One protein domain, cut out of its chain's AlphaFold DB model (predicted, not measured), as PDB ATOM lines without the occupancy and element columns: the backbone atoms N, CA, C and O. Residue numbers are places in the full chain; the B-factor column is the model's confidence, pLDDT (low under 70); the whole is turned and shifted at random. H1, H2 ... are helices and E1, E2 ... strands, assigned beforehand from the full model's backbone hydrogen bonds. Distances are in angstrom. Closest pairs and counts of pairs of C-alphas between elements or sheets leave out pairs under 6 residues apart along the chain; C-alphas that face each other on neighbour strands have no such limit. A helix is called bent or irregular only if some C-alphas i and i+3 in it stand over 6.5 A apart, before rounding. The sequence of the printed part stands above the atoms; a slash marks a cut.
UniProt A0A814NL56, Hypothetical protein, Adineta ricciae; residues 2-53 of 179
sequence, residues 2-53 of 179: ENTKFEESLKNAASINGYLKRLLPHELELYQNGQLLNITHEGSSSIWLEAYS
ATOM      1  N   GLU A   2     135.614 163.493 137.645       56.91
ATOM      2  CA  GLU A   2     134.191 163.450 137.261       56.91
ATOM      3  C   GLU A   2     133.369 162.455 138.099       56.91
ATOM      4  O   GLU A   2     132.280 162.805 138.552       56.91
ATOM      5  N   ASN A   3     133.942 161.286 138.422       65.88
ATOM      6  CA  ASN A   3     133.292 160.310 139.304       65.88
ATOM      7  C   ASN A   3     132.869 160.943 140.635       65.88
ATOM      8  O   ASN A   3     131.736 160.769 141.052       65.88
ATOM      9  N   THR A   4     133.707 161.779 141.254       76.75
ATOM     10  CA  THR A   4     133.386 162.427 142.536       76.75
ATOM     11  C   THR A   4     132.145 163.325 142.453       76.75
ATOM     12  O   THR A   4     131.283 163.251 143.321       76.75
ATOM     13  N   LYS A   5     132.007 164.118 141.380       84.06
ATOM     14  CA  LYS A   5     130.837 164.995 141.182       84.06
ATOM     15  C   LYS A   5     129.564 164.207 140.889       84.06
ATOM     16  O   LYS A   5     128.481 164.603 141.321       84.06
ATOM     17  N   PHE A   6     129.682 163.119 140.132       89.44
ATOM     18  CA  PHE A   6     128.546 162.252 139.848       89.44
ATOM     19  C   PHE A   6     128.064 161.542 141.122       89.44
ATOM     20  O   PHE A   6     126.879 161.615 141.432       89.44
ATOM     21  N   GLU A   7     128.979 160.995 141.929       91.88
ATOM     22  CA  GLU A   7     128.679 160.420 143.250       91.88
ATOM     23  C   GLU A   7     128.001 161.428 144.191       91.88
ATOM     24  O   GLU A   7     127.009 161.121 144.849       91.88
ATOM     25  N   GLU A   8     128.512 162.660 144.254       91.75
ATOM     26  CA  GLU A   8     127.888 163.744 145.019       91.75
ATOM     27  C   GLU A   8     126.475 164.059 144.517       91.75
ATOM     28  O   GLU A   8     125.566 164.279 145.316       91.75
ATOM     29  N   SER A   9     126.266 164.056 143.200       93.25
ATOM     30  CA  SER A   9     124.951 164.325 142.613       93.25
ATOM     31  C   SER A   9     123.958 163.193 142.888       93.25
ATOM     32  O   SER A   9     122.787 163.471 143.132       93.25
ATOM     33  N   LEU A  10     124.418 161.937 142.913       93.81
ATOM     34  CA  LEU A  10     123.609 160.780 143.301       93.81
ATOM     35  C   LEU A  10     123.176 160.867 144.767       93.81
ATOM     36  O   LEU A  10     122.002 160.677 145.076       93.81
ATOM     37  N   LYS A  11     124.104 161.211 145.669       94.38
ATOM     38  CA  LYS A  11     123.815 161.353 147.108       94.38
ATOM     39  C   LYS A  11     122.789 162.447 147.402       94.38
ATOM     40  O   LYS A  11     122.001 162.305 148.329       94.38
ATOM     41  N   ASN A  12     122.799 163.518 146.611       93.69
ATOM     42  CA  ASN A  12     121.925 164.680 146.784       93.69
ATOM     43  C   ASN A  12     120.665 164.638 145.897       93.69
ATOM     44  O   ASN A  12     119.964 165.646 145.766       93.69
ATOM     45  N   ALA A  13     120.380 163.505 145.246       95.81
ATOM     46  CA  ALA A  13     119.257 163.390 144.328       95.81
ATOM     47  C   ALA A  13     117.909 163.393 145.074       95.81
ATOM     48  O   ALA A  13     117.623 162.536 145.908       95.81
ATOM     49  N   ALA A  14     117.038 164.332 144.718       95.50
ATOM     50  CA  ALA A  14     115.645 164.378 145.137       95.50
ATOM     51  C   ALA A  14     114.772 163.468 144.256       95.50
ATOM     52  O   ALA A  14     115.065 163.239 143.079       95.50
ATOM     53  N   SER A  15     113.654 162.980 144.803       94.75
ATOM     54  CA  SER A  15     112.715 162.130 144.058       94.75
ATOM     55  C   SER A  15     112.139 162.839 142.826       94.75
ATOM     56  O   SER A  15     111.755 164.010 142.874       94.75
ATOM     57  N   ILE A  16     112.020 162.094 141.722       96.12
ATOM     58  CA  ILE A  16     111.436 162.568 140.459       96.12
ATOM     59  C   ILE A  16     110.093 161.909 140.121       96.12
ATOM     60  O   ILE A  16     109.573 162.140 139.031       96.12
ATOM     61  N   ASN A  17     109.500 161.131 141.035       93.12
ATOM     62  CA  ASN A  17     108.305 160.316 140.761       93.12
ATOM     63  C   ASN A  17     107.143 161.128 140.161       93.12
ATOM     64  O   ASN A  17     106.516 160.704 139.192       93.12
ATOM     65  N   GLY A  18     106.907 162.347 140.663       93.19
ATOM     66  CA  GLY A  18     105.867 163.250 140.143       93.19
ATOM     67  C   GLY A  18     106.116 163.778 138.719       93.19
ATOM     68  O   GLY A  18     105.220 164.365 138.105       93.19
ATOM     69  N   TYR A  19     107.315 163.563 138.178       95.25
ATOM     70  CA  TYR A  19     107.760 164.072 136.885       95.25
ATOM     71  C   TYR A  19     108.114 162.973 135.872       95.25
ATOM     72  O   TYR A  19     108.464 163.313 134.746       95.25
ATOM     73  N   LEU A  20     107.965 161.683 136.198       95.31
ATOM     74  CA  LEU A  20     108.313 160.579 135.284       95.31
ATOM     75  C   LEU A  20     107.583 160.650 133.937       95.31
ATOM     76  O   LEU A  20     108.169 160.363 132.903       95.31
ATOM     77  N   LYS A  21     106.345 161.158 133.924       94.94
ATOM     78  CA  LYS A  21     105.558 161.413 132.702       94.94
ATOM     79  C   LYS A  21     106.180 162.423 131.721       94.94
ATOM     80  O   LYS A  21     105.574 162.719 130.698       94.94
ATOM     81  N   ARG A  22     107.299 163.061 132.083       95.50
ATOM     82  CA  ARG A  22     108.049 163.999 131.229       95.50
ATOM     83  C   ARG A  22     109.182 163.339 130.462       95.50
ATOM     84  O   ARG A  22     109.705 163.965 129.546       95.50
ATOM     85  N   LEU A  23     109.585 162.144 130.875       96.81
ATOM     86  CA  LEU A  23     110.573 161.356 130.160       96.81
ATOM     87  C   LEU A  23     109.936 160.804 128.884       96.81
ATOM     88  O   LEU A  23     108.753 160.451 128.879       96.81
ATOM     89  N   LEU A  24     110.713 160.734 127.805       96.62
ATOM     90  CA  LEU A  24     110.300 159.995 126.615       96.62
ATOM     91  C   LEU A  24     110.294 158.484 126.918       96.62
ATOM     92  O   LEU A  24     110.987 158.051 127.842       96.62
ATOM     93  N   PRO A  25     109.555 157.661 126.146       97.38
ATOM     94  CA  PRO A  25     109.415 156.231 126.436       97.38
ATOM     95  C   PRO A  25     110.750 155.494 126.627       97.38
ATOM     96  O   PRO A  25     110.932 154.827 127.641       97.38
ATOM     97  N   HIS A  26     111.712 155.696 125.719       97.44
ATOM     98  CA  HIS A  26     113.039 155.074 125.806       97.44
ATOM     99  C   HIS A  26     113.851 155.571 127.015       97.44
ATOM    100  O   HIS A  26     114.648 154.838 127.583       97.44
ATOM    101  N   GLU A  27     113.655 156.816 127.447       98.25
ATOM    102  CA  GLU A  27     114.359 157.383 128.602       98.25
ATOM    103  C   GLU A  27     113.812 156.824 129.915       98.25
ATOM    104  O   GLU A  27     114.573 156.529 130.837       98.25
ATOM    105  N   LEU A  28     112.484 156.681 129.989       98.06
ATOM    106  CA  LEU A  28     111.807 156.064 131.121       98.06
ATOM    107  C   LEU A  28     112.232 154.603 131.269       98.06
ATOM    108  O   LEU A  28     112.519 154.178 132.384       98.06
ATOM    109  N   GLU A  29     112.324 153.868 130.162       98.00
ATOM    110  CA  GLU A  29     112.807 152.487 130.142       98.00
ATOM    111  C   GLU A  29     114.243 152.379 130.678       98.00
ATOM    112  O   GLU A  29     114.498 151.610 131.605       98.00
ATOM    113  N   LEU A  30     115.170 153.208 130.182       98.12
ATOM    114  CA  LEU A  30     116.556 153.235 130.672       98.12
ATOM    115  C   LEU A  30     116.635 153.541 132.174       98.12
ATOM    116  O   LEU A  30     117.458 152.962 132.885       98.12
ATOM    117  N   TYR A  31     115.789 154.449 132.665       98.12
ATOM    118  CA  TYR A  31     115.698 154.763 134.089       98.12
ATOM    119  C   TYR A  31     115.150 153.583 134.905       98.12
ATOM    120  O   TYR A  31     115.736 153.209 135.919       98.12
ATOM    121  N   GLN A  32     114.056 152.966 134.457       97.69
ATOM    122  CA  GLN A  32     113.421 151.833 135.138       97.69
ATOM    123  C   GLN A  32     114.327 150.598 135.187       97.69
ATOM    124  O   GLN A  32     114.336 149.890 136.191       97.69
ATOM    125  N   ASN A  33     115.141 150.389 134.151       97.56
ATOM    126  CA  ASN A  33     116.121 149.306 134.080       97.56
ATOM    127  C   ASN A  33     117.424 149.607 134.847       97.56
ATOM    128  O   ASN A  33     118.360 148.810 134.805       97.56
ATOM    129  N   GLY A  34     117.531 150.764 135.511       97.19
ATOM    130  CA  GLY A  34     118.733 151.172 136.248       97.19
ATOM    131  C   GLY A  34     119.936 151.507 135.358       97.19
ATOM    132  O   GLY A  34     121.044 151.684 135.860       97.19
ATOM    133  N   GLN A  35     119.739 151.615 134.041       97.44
ATOM    134  CA  GLN A  35     120.790 151.992 133.092       97.44
ATOM    135  C   GLN A  35     121.117 153.485 133.167       97.44
ATOM    136  O   GLN A  35     122.228 153.878 132.813       97.44
ATOM    137  N   LEU A  36     120.161 154.296 133.627       98.00
ATOM    138  CA  LEU A  36     120.339 155.695 133.996       98.00
ATOM    139  C   LEU A  36     119.888 155.913 135.440       98.00
ATOM    140  O   LEU A  36     118.835 155.435 135.858       98.00
ATOM    141  N   LEU A  37     120.664 156.692 136.185       98.12
ATOM    142  CA  LEU A  37     120.396 157.026 137.576       98.12
ATOM    143  C   LEU A  37     119.884 158.460 137.691       98.12
ATOM    144  O   LEU A  37     120.298 159.351 136.949       98.12
ATOM    145  N   ASN A  38     118.983 158.693 138.643       98.19
ATOM    146  CA  ASN A  38     118.497 160.033 138.942       98.19
ATOM    147  C   ASN A  38     119.553 160.829 139.715       98.19
ATOM    148  O   ASN A  38     119.963 160.422 140.797       98.19
ATOM    149  N   ILE A  39     119.906 161.999 139.191       97.19
ATOM    150  CA  ILE A  39     120.807 162.975 139.827       97.19
ATOM    151  C   ILE A  39     120.154 164.355 139.974       97.19
ATOM    152  O   ILE A  39     120.814 165.393 140.051       97.19
ATOM    153  N   THR A  40     118.826 164.397 139.947       96.75
ATOM    154  CA  THR A  40     118.068 165.642 140.040       96.75
ATOM    155  C   THR A  40     118.134 166.189 141.460       96.75
ATOM    156  O   THR A  40     117.503 165.635 142.350       96.75
ATOM    157  N   HIS A  41     118.826 167.304 141.683       94.38
ATOM    158  CA  HIS A  41     118.825 167.981 142.985       94.38
ATOM    159  C   HIS A  41     117.478 168.661 143.294       94.38
ATOM    160  O   HIS A  41     116.680 168.980 142.398       94.38
ATOM    161  N   GLU A  42     117.235 168.915 144.578       93.19
ATOM    162  CA  GLU A  42     116.083 169.686 145.048       93.19
ATOM    163  C   GLU A  42     116.081 171.109 144.464       93.19
ATOM    164  O   GLU A  42     117.122 171.733 144.297       93.19
ATOM    165  N   GLY A  43     114.909 171.624 144.084       91.12
ATOM    166  CA  GLY A  43     114.794 172.941 143.444       91.12
ATOM    167  C   GLY A  43     115.217 172.990 141.969       91.12
ATOM    168  O   GLY A  43     114.978 173.999 141.305       91.12
ATOM    169  N   SER A  44     115.764 171.904 141.403       92.88
ATOM    170  CA  SER A  44     116.114 171.871 139.979       92.88
ATOM    171  C   SER A  44     114.882 172.072 139.095       92.88
ATOM    172  O   SER A  44     113.858 171.409 139.281       92.88
ATOM    173  N   SER A  45     114.995 172.933 138.082       93.69
ATOM    174  CA  SER A  45     113.945 173.174 137.079       93.69
ATOM    175  C   SER A  45     113.836 172.064 136.026       93.69
ATOM    176  O   SER A  45     112.880 172.038 135.247       93.69
ATOM    177  N   SER A  46     114.806 171.149 135.996       96.12
ATOM    178  CA  SER A  46     114.891 170.035 135.050       96.12
ATOM    179  C   SER A  46     115.072 168.710 135.791       96.12
ATOM    180  O   SER A  46     115.550 168.680 136.921       96.12
ATOM    181  N   ILE A  47     114.654 167.619 135.165       97.44
ATOM    182  CA  ILE A  47     115.037 166.254 135.510       97.44
ATOM    183  C   ILE A  47     116.402 166.004 134.880       97.44
ATOM    184  O   ILE A  47     116.607 166.332 133.708       97.44
ATOM    185  N   TRP A  48     117.299 165.416 135.657       97.81
ATOM    186  CA  TRP A  48     118.628 165.013 135.235       97.81
ATOM    187  C   TRP A  48     118.815 163.528 135.506       97.81
ATOM    188  O   TRP A  48     118.690 163.078 136.648       97.81
ATOM    189  N   LEU A  49     119.111 162.786 134.442       98.25
ATOM    190  CA  LEU A  49     119.458 161.373 134.507       98.25
ATOM    191  C   LEU A  49     120.858 161.177 133.934       98.25
ATOM    192  O   LEU A  49     121.204 161.810 132.935       98.25
ATOM    193  N   GLU A  50     121.656 160.314 134.549       97.81
ATOM    194  CA  GLU A  50     123.045 160.104 134.143       97.81
ATOM    195  C   GLU A  50     123.525 158.682 134.455       97.81
ATOM    196  O   GLU A  50     123.050 158.036 135.387       97.81
ATOM    197  N   ALA A  51     124.466 158.190 133.653       97.19
ATOM    198  CA  ALA A  51     125.163 156.925 133.856       97.19
ATOM    199  C   ALA A  51     126.676 157.127 133.860       97.19
ATOM    200  O   ALA A  51     127.187 158.034 133.199       97.19
ATOM    201  N   TYR A  52     127.412 156.234 134.522       95.12
ATOM    202  CA  TYR A  52     128.865 156.158 134.357       95.12
ATOM    203  C   TYR A  52     129.231 155.896 132.894       95.12
ATOM    204  O   TYR A  52     128.508 155.199 132.174       95.12
ATOM    205  N   SER A  53     130.361 156.456 132.469       93.75
ATOM    206  CA  SER A  53     130.961 156.091 131.189       93.75
ATOM    207  C   SER A  53     131.368 154.630 131.224       93.75
ATOM    208  O   SER A  53     131.812 154.130 132.260       93.75
TER     209      SER A  53
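AT A GLANCE: This is residues 2 to 53 of the 179 residues of the protein "Hypothetical protein" of Adineta ricciae (UniProt A0A814NL56). A flat domain has one short strand, E1, beside a looped stretch of chain in its middle, with the helix H1 at one end of its long direction and the two short helices H2 and H3 at the other. The chain comes back from H3 through the long stretch of residues 33 to 45, turns, and runs along E1, where residues 37 to 38 pair antiparallel with residues 49 to 50. The printed part has 52 residues, with three named helices and one named strand in the order H1, H2, H3, E1, and its class is mostly helix. It is compact, with a radius of gyration of the C-alphas of 10.8 A and spans of 29 by 26 by 12 A.

HOW THE PARTS SIT: Begin at residues 2 to 11, the helix H1, which touches no helix. Go on to residues 17 to 22, the helix H2, which is apart from H1. Next come residues 25 to 32, the helix H3, also apart from H1. H2 and H3 are close but not clearly touching, the closest C-alphas being those of Leu 20 and Leu 28, 7.1 A apart. They run opposite ways at a shallow tilt of 26 degrees. Last, find residues 46 to 50, the strand E1, which pairs with no named strand. H1 and E1 are near each other, with 5 pairs of C-alphas within 10 A. The closest C-alphas of H2 and E1 are those of Tyr 19 and Ile 47, 7.7 A apart, and of H3 and E1 those of Tyr 31 and Leu 49, 7.6 A apart. Every O i to N i+4 pair is within hydrogen-bond range in H1 and H3; in H2 0 of 2 are, beside 2 of 3 O i to N i+3 pairs.

IN THESE COORDINATES: Find C-alpha 2 at (134.191, 163.450, 137.261); from there H1 runs 14.5 A to C-alpha 11. H2, from C-alpha 17 at (108.305, 160.316, 140.761) to C-alpha 22, measures 10.2 A and is irregular, with C-alphas 18 and 21 at 7.7 A. H3 covers 10.5 A from C-alpha 25 to C-alpha 32. E1 runs 12.9 A from C-alpha 46 to C-alpha 50 at (123.045, 160.104, 134.143).

THE WHOLE: The two C-alphas farthest apart, those of Thr 4 and Pro 25, are 29.5 A apart, while the first and last printed C-alphas, 2 and 53, are 10.1 A apart. The printed part has no cut. The links from H1 to H2 and from H2 to H3 are tight; that from H3 to E1, 13 residues, is long. The mean pLDDT of the printed part is 93.8, and residues 2 to 3 are under 70.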